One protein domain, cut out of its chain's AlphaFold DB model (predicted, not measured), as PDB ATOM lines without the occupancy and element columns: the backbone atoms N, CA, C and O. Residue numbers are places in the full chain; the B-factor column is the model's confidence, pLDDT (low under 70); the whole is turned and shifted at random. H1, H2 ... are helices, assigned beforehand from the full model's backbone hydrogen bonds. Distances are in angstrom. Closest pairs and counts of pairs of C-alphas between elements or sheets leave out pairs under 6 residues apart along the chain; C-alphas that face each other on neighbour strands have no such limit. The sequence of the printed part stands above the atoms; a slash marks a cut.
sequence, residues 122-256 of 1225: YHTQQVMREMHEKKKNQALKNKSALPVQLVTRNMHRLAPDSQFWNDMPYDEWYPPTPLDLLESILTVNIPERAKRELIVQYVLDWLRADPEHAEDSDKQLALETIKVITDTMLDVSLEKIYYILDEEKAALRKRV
ATOM      1  N   TYR A 122     209.805 180.251 205.574       80.75
ATOM      2  CA  TYR A 122     210.919 180.485 204.651       80.75
ATOM      3  C   TYR A 122     210.486 180.362 203.182       80.75
ATOM      4  O   TYR A 122     210.955 181.128 202.343       80.75
ATOM      5  N   HIS A 123     209.544 179.460 202.877       84.19
ATOM      6  CA  HIS A 123     209.005 179.310 201.528       84.19
ATOM      7  C   HIS A 123     208.259 180.574 201.078       84.19
ATOM      8  O   HIS A 123     208.601 181.140 200.044       84.19
ATOM      9  N   THR A 124     207.332 181.095 201.890       84.00
ATOM     10  CA  THR A 124     206.628 182.360 201.615       84.00
ATOM     11  C   THR A 124     207.617 183.524 201.462       84.00
ATOM     12  O   THR A 124     207.525 184.284 200.504       84.00
ATOM     13  N   GLN A 125     208.642 183.623 202.319       82.25
ATOM     14  CA  GLN A 125     209.697 184.646 202.198       82.25
ATOM     15  C   GLN A 125     210.575 184.501 200.941       82.25
ATOM     16  O   GLN A 125     211.164 185.488 200.484       82.25
ATOM     17  N   GLN A 126     210.720 183.293 200.395       85.62
ATOM     18  CA  GLN A 126     211.373 183.071 199.105       85.62
ATOM     19  C   GLN A 126     210.443 183.488 197.960       85.62
ATOM     20  O   GLN A 126     210.865 184.255 197.099       85.62
ATOM     21  N   VAL A 127     209.171 183.074 197.987       88.50
ATOM     22  CA  VAL A 127     208.156 183.443 196.983       88.50
ATOM     23  C   VAL A 127     207.978 184.965 196.908       88.50
ATOM     24  O   VAL A 127     208.013 185.519 195.810       88.50
ATOM     25  N   MET A 128     207.907 185.666 198.047       88.00
ATOM     26  CA  MET A 128     207.900 187.138 198.112       88.00
ATOM     27  C   MET A 128     209.115 187.753 197.405       88.00
ATOM     28  O   MET A 128     208.958 188.654 196.581       88.00
ATOM     29  N   ARG A 129     210.330 187.256 197.686       86.69
ATOM     30  CA  ARG A 129     211.567 187.755 197.058       86.69
ATOM     31  C   ARG A 129     211.603 187.481 195.561       86.69
ATOM     32  O   ARG A 129     211.910 188.387 194.794       86.69
ATOM     33  N   GLU A 130     211.230 186.281 195.132       89.69
ATOM     34  CA  GLU A 130     211.144 185.946 193.714       89.69
ATOM     35  C   GLU A 130     210.094 186.792 192.980       89.69
ATOM     36  O   GLU A 130     210.345 187.241 191.863       89.69
ATOM     37  N   MET A 131     208.923 187.031 193.578       88.88
ATOM     38  CA  MET A 131     207.917 187.938 193.018       88.88
ATOM     39  C   MET A 131     208.435 189.371 192.943       88.88
ATOM     40  O   MET A 131     208.281 190.013 191.903       88.88
ATOM     41  N   HIS A 132     209.078 189.868 194.000       89.44
ATOM     42  CA  HIS A 132     209.674 191.196 193.997       89.44
ATOM     43  C   HIS A 132     210.741 191.330 192.902       89.44
ATOM     44  O   HIS A 132     210.733 192.307 192.155       89.44
ATOM     45  N   GLU A 133     211.612 190.334 192.730       89.69
ATOM     46  CA  GLU A 133     212.629 190.345 191.679       89.69
ATOM     47  C   GLU A 133     212.004 190.283 190.274       89.69
ATOM     48  O   GLU A 133     212.386 191.051 189.389       89.69
ATOM     49  N   LYS A 134     210.975 189.444 190.068       91.06
ATOM     50  CA  LYS A 134     210.190 189.385 188.819       91.06
ATOM     51  C   LYS A 134     209.572 190.760 188.499       91.06
ATOM     52  O   LYS A 134     209.731 191.248 187.377       91.06
ATOM     53  N   LYS A 135     208.970 191.433 189.491       90.81
ATOM     54  CA  LYS A 135     208.418 192.800 189.382       90.81
ATOM     55  C   LYS A 135     209.495 193.853 189.087       90.81
ATOM     56  O   LYS A 135     209.323 194.650 188.168       90.81
ATOM     57  N   LYS A 136     210.622 193.837 189.807       90.81
ATOM     58  CA  LYS A 136     211.785 194.726 189.605       90.81
ATOM     59  C   LYS A 136     212.321 194.592 188.181       90.81
ATOM     60  O   LYS A 136     212.465 195.586 187.472       90.81
ATOM     61  N   ASN A 137     212.531 193.361 187.720       90.94
ATOM     62  CA  ASN A 137     212.995 193.067 186.367       90.94
ATOM     63  C   ASN A 137     211.971 193.471 185.285       90.94
ATOM     64  O   ASN A 137     212.368 193.800 184.167       90.94
ATOM     65  N   GLN A 138     210.669 193.486 185.587       91.12
ATOM     66  CA  GLN A 138     209.628 194.010 184.695       91.12
ATOM     67  C   GLN A 138     209.600 195.547 184.658       91.12
ATOM     68  O   GLN A 138     209.556 196.116 183.569       91.12
ATOM     69  N   ALA A 139     209.706 196.225 185.804       89.69
ATOM     70  CA  ALA A 139     209.813 197.685 185.870       89.69
ATOM     71  C   ALA A 139     211.057 198.196 185.112       89.69
ATOM     72  O   ALA A 139     210.955 199.063 184.242       89.69
ATOM     73  N   LEU A 140     212.216 197.560 185.315       88.75
ATOM     74  CA  LEU A 140     213.447 197.876 184.583       88.75
ATOM     75  C   LEU A 140     213.278 197.724 183.057       88.75
ATOM     76  O   LEU A 140     213.664 198.622 182.306       88.75
ATOM     77  N   LYS A 141     212.618 196.655 182.580       90.44
ATOM     78  CA  LYS A 141     212.268 196.479 181.150       90.44
ATOM     79  C   LYS A 141     211.339 197.576 180.610       90.44
ATOM     80  O   LYS A 141     211.355 197.846 179.411       90.44
ATOM     81  N   ASN A 142     210.557 198.221 181.474       89.00
ATOM     82  CA  ASN A 142     209.644 199.311 181.127       89.00
ATOM     83  C   ASN A 142     210.289 200.713 181.215       89.00
ATOM     84  O   ASN A 142     209.584 201.704 181.005       89.00
ATOM     85  N   LYS A 143     211.594 200.814 181.521       88.44
ATOM     86  CA  LYS A 143     212.284 202.065 181.907       88.44
ATOM     87  C   LYS A 143     211.611 202.756 183.121       88.44
ATOM     88  O   LYS A 143     211.523 203.982 183.166       88.44
ATOM     89  N   SER A 144     211.100 201.982 184.084       89.12
ATOM     90  CA  SER A 144     210.428 202.457 185.306       89.12
ATOM     91  C   SER A 144     211.076 201.882 186.580       89.12
ATOM     92  O   SER A 144     211.982 201.052 186.514       89.12
ATOM     93  N   ALA A 145     210.619 202.340 187.748       87.06
ATOM     94  CA  ALA A 145     210.994 201.810 189.058       87.06
ATOM     95  C   ALA A 145     209.726 201.525 189.875       87.06
ATOM     96  O   ALA A 145     208.729 202.231 189.719       87.06
ATOM     97  N   LEU A 146     209.762 200.512 190.742       88.38
ATOM     98  CA  LEU A 146     208.668 200.219 191.675       88.38
ATOM     99  C   LEU A 146     208.603 201.275 192.800       88.38
ATOM    100  O   LEU A 146     209.659 201.787 193.189       88.38
ATOM    101  N   PRO A 147     207.427 201.536 193.409       86.19
ATOM    102  CA  PRO A 147     207.297 202.471 194.535       86.19
ATOM    103  C   PRO A 147     208.272 202.165 195.679       86.19
ATOM    104  O   PRO A 147     209.011 203.039 196.131       86.19
ATOM    105  N   VAL A 148     208.384 200.889 196.062       87.31
ATOM    106  CA  VAL A 148     209.337 200.433 197.085       87.31
ATOM    107  C   VAL A 148     210.799 200.716 196.722       87.31
ATOM    108  O   VAL A 148     211.563 201.077 197.604       87.31
ATOM    109  N   GLN A 149     211.205 200.680 195.447       87.75
ATOM    110  CA  GLN A 149     212.578 201.047 195.060       87.75
ATOM    111  C   GLN A 149     212.836 202.553 195.230       87.75
ATOM    112  O   GLN A 149     213.934 202.956 195.616       87.75
ATOM    113  N   LEU A 150     211.828 203.396 194.982       86.94
ATOM    114  CA  LEU A 150     211.916 204.837 195.233       86.94
ATOM    115  C   LEU A 150     212.031 205.125 196.738       86.94
ATOM    116  O   LEU A 150     212.879 205.927 197.136       86.94
ATOM    117  N   VAL A 151     211.245 204.426 197.565       87.50
ATOM    118  CA  VAL A 151     211.327 204.480 199.035       87.50
ATOM    119  C   VAL A 151     212.698 204.007 199.529       87.50
ATOM    120  O   VAL A 151     213.369 204.756 200.237       87.50
ATOM    121  N   THR A 152     213.173 202.839 199.094       87.81
ATOM    122  CA  THR A 152     214.479 202.272 199.471       87.81
ATOM    123  C   THR A 152     215.642 203.192 199.093       87.81
ATOM    124  O   THR A 152     216.513 203.472 199.918       87.81
ATOM    125  N   ARG A 153     215.635 203.765 197.882       87.38
ATOM    126  CA  ARG A 153     216.647 204.749 197.457       87.38
ATOM    127  C   ARG A 153     216.615 206.020 198.316       87.38
ATOM    128  O   ARG A 153     217.661 206.613 198.572       87.38
ATOM    129  N   ASN A 154     215.436 206.447 198.772       85.88
ATOM    130  CA  ASN A 154     215.300 207.583 199.685       85.88
ATOM    131  C   ASN A 154     215.762 207.231 201.113       85.88
ATOM    132  O   ASN A 154     216.416 208.055 201.746       85.88
ATOM    133  N   MET A 155     215.518 206.006 201.592       85.12
ATOM    134  CA  MET A 155     216.064 205.500 202.859       85.12
ATOM    135  C   MET A 155     217.596 205.474 202.837       85.12
ATOM    136  O   MET A 155     218.219 205.996 203.757       85.12
ATOM    137  N   HIS A 156     218.209 204.958 201.768       86.06
ATOM    138  CA  HIS A 156     219.669 204.915 201.623       86.06
ATOM    139  C   HIS A 156     220.300 206.317 201.601       86.06
ATOM    140  O   HIS A 156     221.357 206.532 202.182       86.06
ATOM    141  N   ARG A 157     219.620 207.310 201.010       85.31
ATOM    142  CA  ARG A 157     220.043 208.723 201.055       85.31
ATOM    143  C   ARG A 157     219.968 209.355 202.449       85.31
ATOM    144  O   ARG A 157     220.691 210.313 202.700       85.31
ATOM    145  N   LEU A 158     219.080 208.871 203.320       82.12
ATOM    146  CA  LEU A 158     218.847 209.427 204.661       82.12
ATOM    147  C   LEU A 158     219.626 208.700 205.765       82.12
ATOM    148  O   LEU A 158     219.909 209.299 206.799       82.12
ATOM    149  N   ALA A 159     219.952 207.424 205.563       78.69
ATOM    150  CA  ALA A 159     220.680 206.591 206.514       78.69
ATOM    151  C   ALA A 159     221.527 205.528 205.779       78.69
ATOM    152  O   ALA A 159     221.182 204.345 205.828       78.69
ATOM    153  N   PRO A 160     222.613 205.910 205.078       80.56
ATOM    154  CA  PRO A 160     223.461 204.955 204.358       80.56
ATOM    155  C   PRO A 160     224.152 203.967 205.311       80.56
ATOM    156  O   PRO A 160     224.193 202.776 205.030       80.56
ATOM    157  N   ASP A 161     224.584 204.416 206.492       78.69
ATOM    158  CA  ASP A 161     225.323 203.604 207.475       78.69
ATOM    159  C   ASP A 161     224.417 202.737 208.388       78.69
ATOM    160  O   ASP A 161     224.770 202.423 209.529       78.69
ATOM    161  N   SER A 162     223.199 202.398 207.947       76.06
ATOM    162  CA  SER A 162     222.210 201.703 208.789       76.06
ATOM    163  C   SER A 162     222.437 200.185 208.903       76.06
ATOM    164  O   SER A 162     222.859 199.522 207.956       76.06
ATOM    165  N   GLN A 163     222.079 199.601 210.053       73.19
ATOM    166  CA  GLN A 163     222.325 198.179 210.348       73.19
ATOM    167  C   GLN A 163     221.366 197.196 209.649       73.19
ATOM    168  O   GLN A 163     221.645 195.997 209.633       73.19
ATOM    169  N   PHE A 164     220.265 197.658 209.043       75.12
ATOM    170  CA  PHE A 164     219.354 196.794 208.275       75.12
ATOM    171  C   PHE A 164     219.732 196.678 206.786       75.12
ATOM    172  O   PHE A 164     219.115 195.884 206.074       75.12
ATOM    173  N   TRP A 165     220.752 197.408 206.308       78.88
ATOM    174  CA  TRP A 165     221.324 197.156 204.977       78.88
ATOM    175  C   TRP A 165     222.104 195.837 204.934       78.88
ATOM    176  O   TRP A 165     222.080 195.171 203.910       78.88
ATOM    177  N   ASN A 166     222.739 195.414 206.035       73.25
ATOM    178  CA  ASN A 166     223.496 194.151 206.118       73.25
ATOM    179  C   ASN A 166     224.547 193.986 204.989       73.25
ATOM    180  O   ASN A 166     224.653 192.911 204.400       73.25
ATOM    181  N   ASP A 167     225.262 195.063 204.643       76.06
ATOM    182  CA  ASP A 167     226.200 195.162 203.504       76.06
ATOM    183  C   ASP A 167     225.583 194.890 202.106       76.06
ATOM    184  O   ASP A 167     226.293 194.843 201.101       76.06
ATOM    185  N   MET A 168     224.253 194.761 202.010       78.81
ATOM    186  CA  MET A 168     223.508 194.604 200.758       78.81
ATOM    187  C   MET A 168     223.394 195.953 200.026       78.81
ATOM    188  O   MET A 168     223.043 196.959 200.654       78.81
ATOM    189  N   PRO A 169     223.621 196.015 198.700       80.94
ATOM    190  CA  PRO A 169     223.417 197.245 197.943       80.94
ATOM    191  C   PRO A 169     221.935 197.646 197.947       80.94
ATOM    192  O   PRO A 169     221.047 196.816 197.745       80.94
ATOM    193  N   TYR A 170     221.654 198.939 198.131       79.56
ATOM    194  CA  TYR A 170     220.284 199.458 198.273       79.56
ATOM    195  C   TYR A 170     219.376 199.146 197.062       79.56
ATOM    196  O   TYR A 170     218.164 199.052 197.227       79.56
ATOM    197  N   ASP A 171     219.929 198.954 195.855       79.12
ATOM    198  CA  ASP A 171     219.166 198.559 194.657       79.12
ATOM    199  C   ASP A 171     218.666 197.099 194.712       79.12
ATOM    200  O   ASP A 171     217.755 196.725 193.967       79.12
ATOM    201  N   GLU A 172     219.242 196.261 195.578       81.62
ATOM    202  CA  GLU A 172     218.832 194.872 195.837       81.62
ATOM    203  C   GLU A 172     218.063 194.710 197.152       81.62
ATOM    204  O   GLU A 172     217.443 193.668 197.364       81.62
ATOM    205  N   TRP A 173     218.043 195.741 198.003       83.38
ATOM    206  CA  TRP A 173     217.351 195.691 199.283       83.38
ATOM    207  C   TRP A 173     215.829 195.630 199.111       83.38
ATOM    208  O   TRP A 173     215.147 196.615 198.814       83.38
ATOM    209  N   TYR A 174     215.308 194.440 199.373       80.81
ATOM    210  CA  TYR A 174     213.932 194.166 199.753       80.81
ATOM    211  C   TYR A 174     213.996 193.498 201.132       80.81
ATOM    212  O   TYR A 174     214.812 192.583 201.284       80.81
ATOM    213  N   PRO A 175     213.209 193.927 202.139       75.00
ATOM    214  CA  PRO A 175     213.372 193.480 203.524       75.00
ATOM    215  C   PRO A 175     213.320 191.942 203.617       75.00
ATOM    216  O   PRO A 175     212.258 191.349 203.410       75.00
ATOM    217  N   PRO A 176     214.455 191.268 203.902       65.62
ATOM    218  CA  PRO A 176     214.553 189.814 203.776       65.62
ATOM    219  C   PRO A 176     213.838 189.087 204.918       65.62
ATOM    220  O   PRO A 176     213.533 187.903 204.795       65.62
ATOM    221  N   THR A 177     213.552 189.802 206.009       76.25
ATOM    222  CA  THR A 177     212.731 189.356 207.131       76.25
ATOM    223  C   THR A 177     211.741 190.462 207.532       76.25
ATOM    224  O   THR A 177     212.029 191.649 207.332       76.25
ATOM    225  N   PRO A 178     210.614 190.121 208.191       79.69
ATOM    226  CA  PRO A 178     209.756 191.112 208.842       79.69
ATOM    227  C   PRO A 178     210.492 191.924 209.923       79.69
ATOM    228  O   PRO A 178     210.061 193.026 210.258       79.69
ATOM    229  N   LEU A 179     211.599 191.404 210.471       78.44
ATOM    230  CA  LEU A 179     212.399 192.080 211.487       78.44
ATOM    231  C   LEU A 179     213.220 193.236 210.899       78.44
ATOM    232  O   LEU A 179     213.188 194.318 211.471       78.44
ATOM    233  N   ASP A 180     213.897 193.055 209.758       78.75
ATOM    234  CA  ASP A 180     214.636 194.145 209.088       78.75
ATOM    235  C   ASP A 180     213.676 195.266 208.634       78.75
ATOM    236  O   ASP A 180     213.998 196.453 208.737       78.75
ATOM    237  N   LEU A 181     212.452 194.905 208.213       85.06
ATOM    238  CA  LEU A 181     211.373 195.867 207.968       85.06
ATOM    239  C   LEU A 181     211.027 196.655 209.242       85.06
ATOM    240  O   LEU A 181     211.075 197.886 209.235       85.06
ATOM    241  N   LEU A 182     210.701 195.965 210.340       83.88
ATOM    242  CA  LEU A 182     210.353 196.589 211.623       83.88
ATOM    243  C   LEU A 182     211.512 197.430 212.202       83.88
ATOM    244  O   LEU A 182     211.274 198.508 212.753       83.88
ATOM    245  N   GLU A 183     212.764 197.003 212.017       79.06
ATOM    246  CA  GLU A 183     213.967 197.754 212.391       79.06
ATOM    247  C   GLU A 183     214.042 199.087 211.631       79.06
ATOM    248  O   GLU A 183     214.289 200.125 212.253       79.06
ATOM    249  N   SER A 184     213.752 199.105 210.323       75.50
ATOM    250  CA  SER A 184     213.758 200.337 209.515       75.50
ATOM    251  C   SER A 184     212.728 201.383 209.990       75.50
ATOM    252  O   SER A 184     213.019 202.580 210.010       75.50
ATOM    253  N   ILE A 185     211.556 200.947 210.475       78.88
ATOM    254  CA  ILE A 185     210.497 201.817 211.031       78.88
ATOM    255  C   ILE A 185     210.972 202.537 212.302       78.88
ATOM    256  O   ILE A 185     210.608 203.696 212.522       78.88
ATOM    257  N   LEU A 186     211.761 201.859 213.142       73.19
ATOM    258  CA  LEU A 186     212.308 202.413 214.384       73.19
ATOM    259  C   LEU A 186     213.551 203.275 214.157       73.19
ATOM    260  O   LEU A 186     213.687 204.324 214.781       73.19
ATOM    261  N   THR A 187     214.475 202.808 213.318       69.12
ATOM    262  CA  THR A 187     215.833 203.367 213.228       69.12
ATOM    263  C   THR A 187     215.948 204.520 212.239       69.12
ATOM    264  O   THR A 187     216.712 205.457 212.486       69.12
ATOM    265  N   VAL A 188     215.180 204.494 211.145       71.56
ATOM    266  CA  VAL A 188     215.261 205.511 210.093       71.56
ATOM    267  C   VAL A 188     214.293 206.653 210.373       71.56
ATOM    268  O   VAL A 188     213.080 206.467 210.541       71.56
ATOM    269  N   ASN A 189     214.819 207.872 210.312       73.81
ATOM    270  CA  ASN A 189     214.025 209.096 210.301       73.81
ATOM    271  C   ASN A 189     213.461 209.395 208.891       73.81
ATOM    272  O   ASN A 189     213.694 210.466 208.334       73.81
ATOM    273  N   ILE A 190     212.763 208.425 208.283       77.00
ATOM    274  CA  ILE A 190     211.967 208.650 207.064       77.00
ATOM    275  C   ILE A 190     210.581 209.215 207.413       77.00
ATOM    276  O   ILE A 190     210.044 208.885 208.473       77.00
ATOM    277  N   PRO A 191     209.959 209.994 206.504       82.00
ATOM    278  CA  PRO A 191     208.573 210.435 206.646       82.00
ATOM    279  C   PRO A 191     207.605 209.269 206.887       82.00
ATOM    280  O   PRO A 191     207.771 208.187 206.320       82.00
ATOM    281  N   GLU A 192     206.539 209.504 207.656       81.88
ATOM    282  CA  GLU A 192     205.525 208.472 207.945       81.88
ATOM    283  C   GLU A 192     204.860 207.926 206.665       81.88
ATOM    284  O   GLU A 192     204.555 206.738 206.606       81.88
ATOM    285  N   ARG A 193     204.762 208.745 205.602       85.31
ATOM    286  CA  ARG A 193     204.367 208.317 204.247       85.31
ATOM    287  C   ARG A 193     205.240 207.169 203.719       85.31
ATOM    288  O   ARG A 193     204.699 206.144 203.323       85.31
ATOM    289  N   ALA A 194     206.564 207.310 203.774       85.75
ATOM    290  CA  ALA A 194     207.500 206.298 203.283       85.75
ATOM    291  C   ALA A 194     207.500 205.036 204.167       85.75
ATOM    292  O   ALA A 194     207.601 203.924 203.651       85.75
ATOM    293  N   LYS A 195     207.317 205.191 205.491       86.44
ATOM    294  CA  LYS A 195     207.112 204.052 206.408       86.44
ATOM    295  C   LYS A 195     205.859 203.267 206.000       86.44
ATOM    296  O   LYS A 195     205.935 202.055 205.822       86.44
ATOM    297  N   ARG A 196     204.732 203.954 205.783       88.56
ATOM    298  CA  ARG A 196     203.467 203.369 205.308       88.56
ATOM    299  C   ARG A 196     203.620 202.657 203.962       88.56
ATOM    300  O   ARG A 196     203.233 201.500 203.868       88.56
ATOM    301  N   GLU A 197     204.193 203.315 202.954       88.94
ATOM    302  CA  GLU A 197     204.378 202.755 201.603       88.94
ATOM    303  C   GLU A 197     205.176 201.441 201.623       88.94
ATOM    304  O   GLU A 197     204.756 200.454 201.021       88.94
ATOM    305  N   LEU A 198     206.274 201.397 202.386       89.38
ATOM    306  CA  LEU A 198     207.112 200.206 202.540       89.38
ATOM    307  C   LEU A 198     206.354 199.015 203.157       89.38
ATOM    308  O   LEU A 198     206.493 197.882 202.701       89.38
ATOM    309  N   ILE A 199     205.545 199.263 204.191       90.62
ATOM    310  CA  ILE A 199     204.827 198.215 204.936       90.62
ATOM    311  C   ILE A 199     203.591 197.740 204.168       90.62
ATOM    312  O   ILE A 199     203.318 196.544 204.148       90.62
ATOM    313  N   VAL A 200     202.872 198.654 203.507       92.12
ATOM    314  CA  VAL A 200     201.750 198.316 202.618       92.12
ATOM    315  C   VAL A 200     202.238 197.429 201.475       92.12
ATOM    316  O   VAL A 200     201.646 196.379 201.249       92.12
ATOM    317  N   GLN A 201     203.357 197.766 200.818       90.56
ATOM    318  CA  GLN A 201     203.948 196.893 199.798       90.56
ATOM    319  C   GLN A 201     204.335 195.521 200.376       90.56
ATOM    320  O   GLN A 201     204.062 194.505 199.742       90.56
ATOM    321  N   TYR A 202     204.935 195.468 201.571       91.19
ATOM    322  CA  TYR A 202     205.334 194.200 202.192       91.19
ATOM    323  C   TYR A 202     204.142 193.291 202.513       91.19
ATOM    324  O   TYR A 202     204.196 192.096 202.240       91.19
ATOM    325  N   VAL A 203     203.054 193.847 203.057       91.75
ATOM    326  CA  VAL A 203     201.825 193.089 203.348       91.75
ATOM    327  C   VAL A 203     201.119 192.667 202.058       91.75
ATOM    328  O   VAL A 203     200.697 191.520 201.965       91.75
ATOM    329  N   LEU A 204     201.066 193.528 201.036       91.88
ATOM    330  CA  LEU A 204     200.537 193.165 199.716       91.88
ATOM    331  C   LEU A 204     201.330 192.022 199.070       91.88
ATOM    332  O   LEU A 204     200.739 191.101 198.516       91.88
ATOM    333  N   ASP A 205     202.662 192.067 199.123       90.75
ATOM    334  CA  ASP A 205     203.515 190.997 198.598       90.75
ATOM    335  C   ASP A 205     203.437 189.713 199.438       90.75
ATOM    336  O   ASP A 205     203.583 188.632 198.873       90.75
ATOM    337  N   TRP A 206     203.186 189.817 200.749       90.88
ATOM    338  CA  TRP A 206     202.960 188.668 201.630       90.88
ATOM    339  C   TRP A 206     201.626 187.981 201.322       90.88
ATOM    340  O   TRP A 206     201.627 186.779 201.088       90.88
ATOM    341  N   LEU A 207     200.527 188.740 201.210       91.31
ATOM    342  CA  LEU A 207     199.216 188.218 200.796       91.31
ATOM    343  C   LEU A 207     199.314 187.519 199.431       91.31
ATOM    344  O   LEU A 207     198.919 186.373 199.289       91.31
ATOM    345  N   ARG A 208     199.959 188.149 198.442       90.69
ATOM    346  CA  ARG A 208     200.192 187.543 197.115       90.69
ATOM    347  C   ARG A 208     201.098 186.299 197.133       90.69
ATOM    348  O   ARG A 208     201.188 185.612 196.120       90.69
ATOM    349  N   ALA A 209     201.833 186.060 198.220       89.19
ATOM    350  CA  ALA A 209     202.684 184.884 198.415       89.19
ATOM    351  C   ALA A 209     202.002 183.790 199.256       89.19
ATOM    352  O   ALA A 209     202.556 182.696 199.385       89.19
ATOM    353  N   ASP A 210     200.836 184.084 199.834       87.19
ATOM    354  CA  ASP A 210     200.001 183.126 200.543       87.19
ATOM    355  C   ASP A 210     199.070 182.418 199.537       87.19
ATOM    356  O   ASP A 210     198.370 183.097 198.779       87.19
ATOM    357  N   PRO A 211     199.044 181.073 199.477       83.44
ATOM    358  CA  PRO A 211     198.138 180.354 198.582       83.44
ATOM    359  C   PRO A 211     196.651 180.629 198.853       83.44
ATOM    360  O   PRO A 211     195.861 180.474 197.926       83.44
ATOM    361  N   GLU A 212     196.255 181.057 200.059       85.44
ATOM    362  CA  GLU A 212     194.858 181.419 200.360       85.44
ATOM    363  C   GLU A 212     194.433 182.744 199.691       85.44
ATOM    364  O   GLU A 212     193.252 182.940 199.409       85.44
ATOM    365  N   HIS A 213     195.393 183.622 199.373       84.81
ATOM    366  CA  HIS A 213     195.171 184.970 198.825       84.81
ATOM    367  C   HIS A 213     195.770 185.176 197.416       84.81
ATOM    368  O   HIS A 213     195.726 186.277 196.862       84.81
ATOM    369  N   ALA A 214     196.317 184.127 196.793       81.56
ATOM    370  CA  ALA A 214     196.989 184.208 195.494       81.56
ATOM    371  C   ALA A 214     196.062 184.586 194.316       81.56
ATOM    372  O   ALA A 214     196.538 185.122 193.312       81.56
ATOM    373  N   GLU A 215     194.754 184.327 194.432       86.69
ATOM    374  CA  GLU A 215     193.736 184.658 193.420       86.69
ATOM    375  C   GLU A 215     192.942 185.945 193.739       86.69
ATOM    376  O   GLU A 215     192.080 186.350 192.955       86.69
ATOM    377  N   ASP A 216     193.222 186.618 194.863       91.56
ATOM    378  CA  ASP A 216     192.491 187.822 195.269       91.56
ATOM    379  C   ASP A 216     192.693 188.984 194.282       91.56
ATOM    380  O   ASP A 216     193.810 189.355 193.910       91.56
ATOM    381  N   SER A 217     191.591 189.641 193.902       93.00
ATOM    382  CA  SER A 217     191.666 190.875 193.114       93.00
ATOM    383  C   SER A 217     192.339 192.003 193.905       93.00
ATOM    384  O   SER A 217     192.293 192.028 195.134       93.00
ATOM    385  N   ASP A 218     192.874 193.021 193.218       91.06
ATOM    386  CA  ASP A 218     193.478 194.199 193.870       91.06
ATOM    387  C   ASP A 218     192.563 194.861 194.926       91.06
ATOM    388  O   ASP A 218     193.053 195.497 195.857       91.06
ATOM    389  N   LYS A 219     191.234 194.724 194.792       92.19
ATOM    390  CA  LYS A 219     190.253 195.221 195.770       92.19
ATOM    391  C   LYS A 219     190.195 194.357 197.029       92.19
ATOM    392  O   LYS A 219     190.148 194.907 198.124       92.19
ATOM    393  N   GLN A 220     190.230 193.031 196.883       93.38
ATOM    394  CA  GLN A 220     190.331 192.103 198.014       93.38
ATOM    395  C   GLN A 220     191.681 192.274 198.718       93.38
ATOM    396  O   GLN A 220     191.703 192.528 199.918       93.38
ATOM    397  N   LEU A 221     192.791 192.311 197.971       93.00
ATOM    398  CA  LEU A 221     194.125 192.575 198.523       93.00
ATOM    399  C   LEU A 221     194.199 193.909 199.288       93.00
ATOM    400  O   LEU A 221     194.842 193.973 200.336       93.00
ATOM    401  N   ALA A 222     193.528 194.968 198.819       93.25
ATOM    402  CA  ALA A 222     193.443 196.235 199.551       93.25
ATOM    403  C   ALA A 222     192.625 196.123 200.855       93.25
ATOM    404  O   ALA A 222     193.029 196.681 201.879       93.25
ATOM    405  N   LEU A 223     191.513 195.381 200.835       92.56
ATOM    406  CA  LEU A 223     190.656 195.134 202.001       92.56
ATOM    407  C   LEU A 223     191.332 194.235 203.052       92.56
ATOM    408  O   LEU A 223     191.245 194.530 204.244       92.56
ATOM    409  N   GLU A 224     192.074 193.201 202.651       91.81
ATOM    410  CA  GLU A 224     192.898 192.427 203.586       91.81
ATOM    411  C   GLU A 224     194.076 193.260 204.109       91.81
ATOM    412  O   GLU A 224     194.340 193.277 205.312       91.81
ATOM    413  N   THR A 225     194.722 194.068 203.263       92.75
ATOM    414  CA  THR A 225     195.827 194.938 203.703       92.75
ATOM    415  C   THR A 225     195.392 195.958 204.761       92.75
ATOM    416  O   THR A 225     196.152 196.185 205.704       92.75
ATOM    417  N   ILE A 226     194.182 196.537 204.685       91.88
ATOM    418  CA  ILE A 226     193.688 197.452 205.734       91.88
ATOM    419  C   ILE A 226     193.268 196.709 207.019       91.88
ATOM    420  O   ILE A 226     193.494 197.214 208.119       91.88
ATOM    421  N   LYS A 227     192.751 195.471 206.923       90.12
ATOM    422  CA  LYS A 227     192.499 194.610 208.099       90.12
ATOM    423  C   LYS A 227     193.795 194.290 208.856       90.12
ATOM    424  O   LYS A 227     193.816 194.332 210.090       90.12
ATOM    425  N   VAL A 228     194.883 194.006 208.132       88.44
ATOM    426  CA  VAL A 228     196.220 193.772 208.707       88.44
ATOM    427  C   VAL A 228     196.808 195.070 209.273       88.44
ATOM    428  O   VAL A 228     197.187 195.123 210.449       88.44
ATOM    429  N   ILE A 229     196.865 196.129 208.461       87.94
ATOM    430  CA  ILE A 229     197.450 197.431 208.808       87.94
ATOM    431  C   ILE A 229     196.339 198.437 209.132       87.94
ATOM    432  O   ILE A 229     196.129 199.411 208.412       87.94
ATOM    433  N   THR A 230     195.649 198.219 210.255       77.19
ATOM    434  CA  THR A 230     194.551 199.099 210.690       77.19
ATOM    435  C   THR A 230     194.977 200.569 210.729       77.19
ATOM    436  O   THR A 230     196.038 200.889 211.274       77.19
ATOM    437  N   ASP A 231     194.104 201.456 210.266       69.69
ATOM    438  CA  ASP A 231     194.312 202.881 209.987       69.69
ATOM    439  C   ASP A 231     195.091 203.606 211.101       69.69
ATOM    440  O   ASP A 231     196.073 204.316 210.863       69.69
ATOM    441  N   THR A 232     194.732 203.301 212.357       74.44
ATOM    442  CA  THR A 232     195.317 203.847 213.598       74.44
ATOM    443  C   THR A 232     196.814 203.558 213.821       74.44
ATOM    444  O   THR A 232     197.351 203.925 214.875       74.44
ATOM    445  N   MET A 233     197.489 202.834 212.924       72.56
ATOM    446  CA  MET A 233     198.913 202.492 213.046       72.56
ATOM    447  C   MET A 233     199.829 203.466 212.310       72.56
ATOM    448  O   MET A 233     200.838 203.864 212.884       72.56
ATOM    449  N   LEU A 234     199.499 203.860 211.076       79.56
ATOM    450  CA  LEU A 234     200.353 204.713 210.232       79.56
ATOM    451  C   LEU A 234     199.556 205.639 209.297       79.56
ATOM    452  O   LEU A 234     200.046 205.994 208.224       79.56
ATOM    453  N   ASP A 235     198.334 206.024 209.685       83.69
ATOM    454  CA  ASP A 235     197.456 206.832 208.825       83.69
ATOM    455  C   ASP A 235     197.266 206.136 207.455       83.69
ATOM    456  O   ASP A 235     197.502 206.673 206.371       83.69
ATOM    457  N   VAL A 236     196.947 204.844 207.512       85.75
ATOM    458  CA  VAL A 236     196.643 204.046 206.321       85.75
ATOM    459  C   VAL A 236     195.153 204.182 206.054       85.75
ATOM    460  O   VAL A 236     194.373 204.089 206.987       85.75
ATOM    461  N   SER A 237     194.769 204.411 204.804       89.06
ATOM    462  CA  SER A 237     193.382 204.351 204.345       89.06
ATOM    463  C   SER A 237     193.332 203.506 203.076       89.06
ATOM    464  O   SER A 237     194.357 203.335 202.403       89.06
ATOM    465  N   LEU A 238     192.153 202.992 202.722       89.94
ATOM    466  CA  LEU A 238     191.974 202.206 201.496       89.94
ATOM    467  C   LEU A 238     192.442 202.968 200.249       89.94
ATOM    468  O   LEU A 238     193.128 202.393 199.411       89.94
ATOM    469  N   GLU A 239     192.170 204.270 200.160       90.19
ATOM    470  CA  GLU A 239     192.644 205.142 199.075       90.19
ATOM    471  C   GLU A 239     194.173 205.153 198.950       90.19
ATOM    472  O   GLU A 239     194.714 205.044 197.851       90.19
ATOM    473  N   LYS A 240     194.885 205.230 200.084       91.81
ATOM    474  CA  LYS A 240     196.355 205.218 200.124       91.81
ATOM    475  C   LYS A 240     196.910 203.858 199.683       91.81
ATOM    476  O   LYS A 240     197.969 203.820 199.065       91.81
ATOM    477  N   ILE A 241     196.194 202.759 199.944       92.50
ATOM    478  CA  ILE A 241     196.551 201.417 199.450       92.50
ATOM    479  C   ILE A 241     196.261 201.293 197.943       92.50
ATOM    480  O   ILE A 241     197.126 200.835 197.198       92.50
ATOM    481  N   TYR A 242     195.100 201.759 197.470       94.25
ATOM    482  CA  TYR A 242     194.758 201.783 196.041       94.25
ATOM    483  C   TYR A 242     195.745 202.620 195.219       94.25
ATOM    484  O   TYR A 242     196.170 202.181 194.155       94.25
ATOM    485  N   TYR A 243     196.178 203.772 195.738       93.00
ATOM    486  CA  TYR A 243     197.215 204.597 195.121       93.00
ATOM    487  C   TYR A 243     198.535 203.827 194.941       93.00
ATOM    488  O   TYR A 243     199.086 203.813 193.843       93.00
ATOM    489  N   ILE A 244     199.007 203.119 195.976       91.94
ATOM    490  CA  ILE A 244     200.231 202.296 195.907       91.94
ATOM    491  C   ILE A 244     200.076 201.155 194.887       91.94
ATOM    492  O   ILE A 244     200.982 200.910 194.090       91.94
ATOM    493  N   LEU A 245     198.913 200.493 194.862       93.06
ATOM    494  CA  LEU A 245     198.588 199.448 193.885       93.06
ATOM    495  C   LEU A 245     198.578 199.975 192.443       93.06
ATOM    496  O   LEU A 245     199.047 199.290 191.533       93.06
ATOM    497  N   ASP A 246     198.064 201.180 192.212       92.62
ATOM    498  CA  ASP A 246     198.016 201.768 190.874       92.62
ATOM    499  C   ASP A 246     199.366 202.370 190.438       92.62
ATOM    500  O   ASP A 246     199.695 202.277 189.253       92.62
ATOM    501  N   GLU A 247     200.212 202.861 191.356       91.62
ATOM    502  CA  GLU A 247     201.624 203.162 191.061       91.62
ATOM    503  C   GLU A 247     202.418 201.888 190.710       91.62
ATOM    504  O   GLU A 247     203.168 201.872 189.728       91.62
ATOM    505  N   GLU A 248     202.221 200.789 191.448       91.25
ATOM    506  CA  GLU A 248     202.825 199.485 191.146       91.25
ATOM    507  C   GLU A 248     202.403 198.993 189.749       91.25
ATOM    508  O   GLU A 248     203.253 198.645 188.920       91.25
ATOM    509  N   LYS A 249     201.106 199.053 189.420       91.81
ATOM    510  CA  LYS A 249     200.600 198.746 188.070       91.81
ATOM    511  C   LYS A 249     201.163 199.690 187.011       91.81
ATOM    512  O   LYS A 249     201.473 199.234 185.912       91.81
ATOM    513  N   ALA A 250     201.302 200.984 187.296       90.94
ATOM    514  CA  ALA A 250     201.868 201.953 186.359       90.94
ATOM    515  C   ALA A 250     203.351 201.674 186.059       90.94
ATOM    516  O   ALA A 250     203.778 201.833 184.914       90.94
ATOM    517  N   ALA A 251     204.119 201.193 187.042       89.19
ATOM    518  CA  ALA A 251     205.491 200.733 186.836       89.19
ATOM    519  C   ALA A 251     205.552 199.421 186.027       89.19
ATOM    520  O   ALA A 251     206.387 199.293 185.125       89.19
ATOM    521  N   LEU A 252     204.663 198.461 186.310       89.56
ATOM    522  CA  LEU A 252     204.636 197.140 185.669       89.56
ATOM    523  C   LEU A 252     204.014 197.131 184.259       89.56
ATOM    524  O   LEU A 252     204.331 196.247 183.454       89.56
ATOM    525  N   ARG A 253     203.180 198.118 183.908       88.44
ATOM    526  CA  ARG A 253     202.633 198.291 182.552       88.44
ATOM    527  C   ARG A 253     203.721 198.732 181.567       88.44
ATOM    528  O   ARG A 253     204.300 199.811 181.686       88.44
ATOM    529  N   LYS A 254     203.947 197.922 180.528       73.00
ATOM    530  CA  LYS A 254     204.818 198.277 179.399       73.00
ATOM    531  C   LYS A 254     204.313 199.560 178.740       73.00
ATOM    532  O   LYS A 254     203.168 199.614 178.297       73.00
ATOM    533  N   ARG A 255     205.173 200.577 178.617       68.00
ATOM    534  CA  ARG A 255     204.861 201.824 177.898       68.00
ATOM    535  C   ARG A 255     204.804 201.583 176.381       68.00
ATOM    536  O   ARG A 255     205.723 201.951 175.656       68.00
ATOM    537  N   VAL A 256     203.719 200.977 175.894       60.97
ATOM    538  CA  VAL A 256     203.461 200.755 174.453       60.97
ATOM    539  C   VAL A 256     203.566 202.076 173.677       60.97
ATOM    540  O   VAL A 256     204.264 202.153 172.668       60.97
TER     541      VAL A 256
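What this domain is: This is residues 122 to 256 of the 1225 residues of an uncharacterized protein of Caenorhabditis japonica (UniProt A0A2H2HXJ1). What shape is this? H1 and H6 meet near their last residues as a V, and H4, nearest the middle, crosses the V's open side and packs on both. H5 packs on H4 and H6, H2 packs on H4 with its first residues, and H3 lies beside H4. What makes it up? The printed part has 135 residues with six named helices, H1 to H6 in chain order, and no named strand, class all helix. It is compact, with a radius of gyration of the C-alphas of 14.3 A and spans of 39 by 38 by 29 A.

How they stand to each other: What does the first helix touch? H1, residues 122 to 141, touches H4, residues 192 to 207, at a steep tilt of 66 degrees; the closest C-alphas, of Met 128 and Asp 205, are 5.9 A apart. With residues 135 to 139 alone it touches H6, residues 238 to 252, closest at the C-alphas of Ala 139 and Leu 252, 5.2 A. What comes next? H2, residues 147 to 158, touches H4 with residues 147 to 151 alone, closest at the C-alphas of Val 148 and Leu 198, 5.9 A. H3, residues 178 to 187, is close but not clearly touching H4, at a shallow tilt of 3 degrees, opposite ways; their closest C-alphas, of Ile 185 and Lys 195, are 6.2 A apart. And the rest? H5, residues 218 to 228, touches H6 at a steep tilt of 49 degrees, closest at the C-alphas of Ala 222 and Ile 241, 6.0 A. In H1 to H6 every O i to N i+4 pair is within hydrogen-bond range.

Where its parts are: Where does H1 begin? C-alpha 122 is at (210.919, 180.485, 204.651), and H1 is 28.5 A long. How long are later helices? H4 measures 22.4 A; H6 measures 20.9 A and ends with C-alpha 252 at (204.636, 197.140, 185.669).

The domain as a whole: Is anything cut or long? The printed part has no cut, and the link from H2 to H3, residues 159 to 177, is long. Where is confidence low? pLDDT is under 70 at residues 176, 187, 231 and 255 to 256.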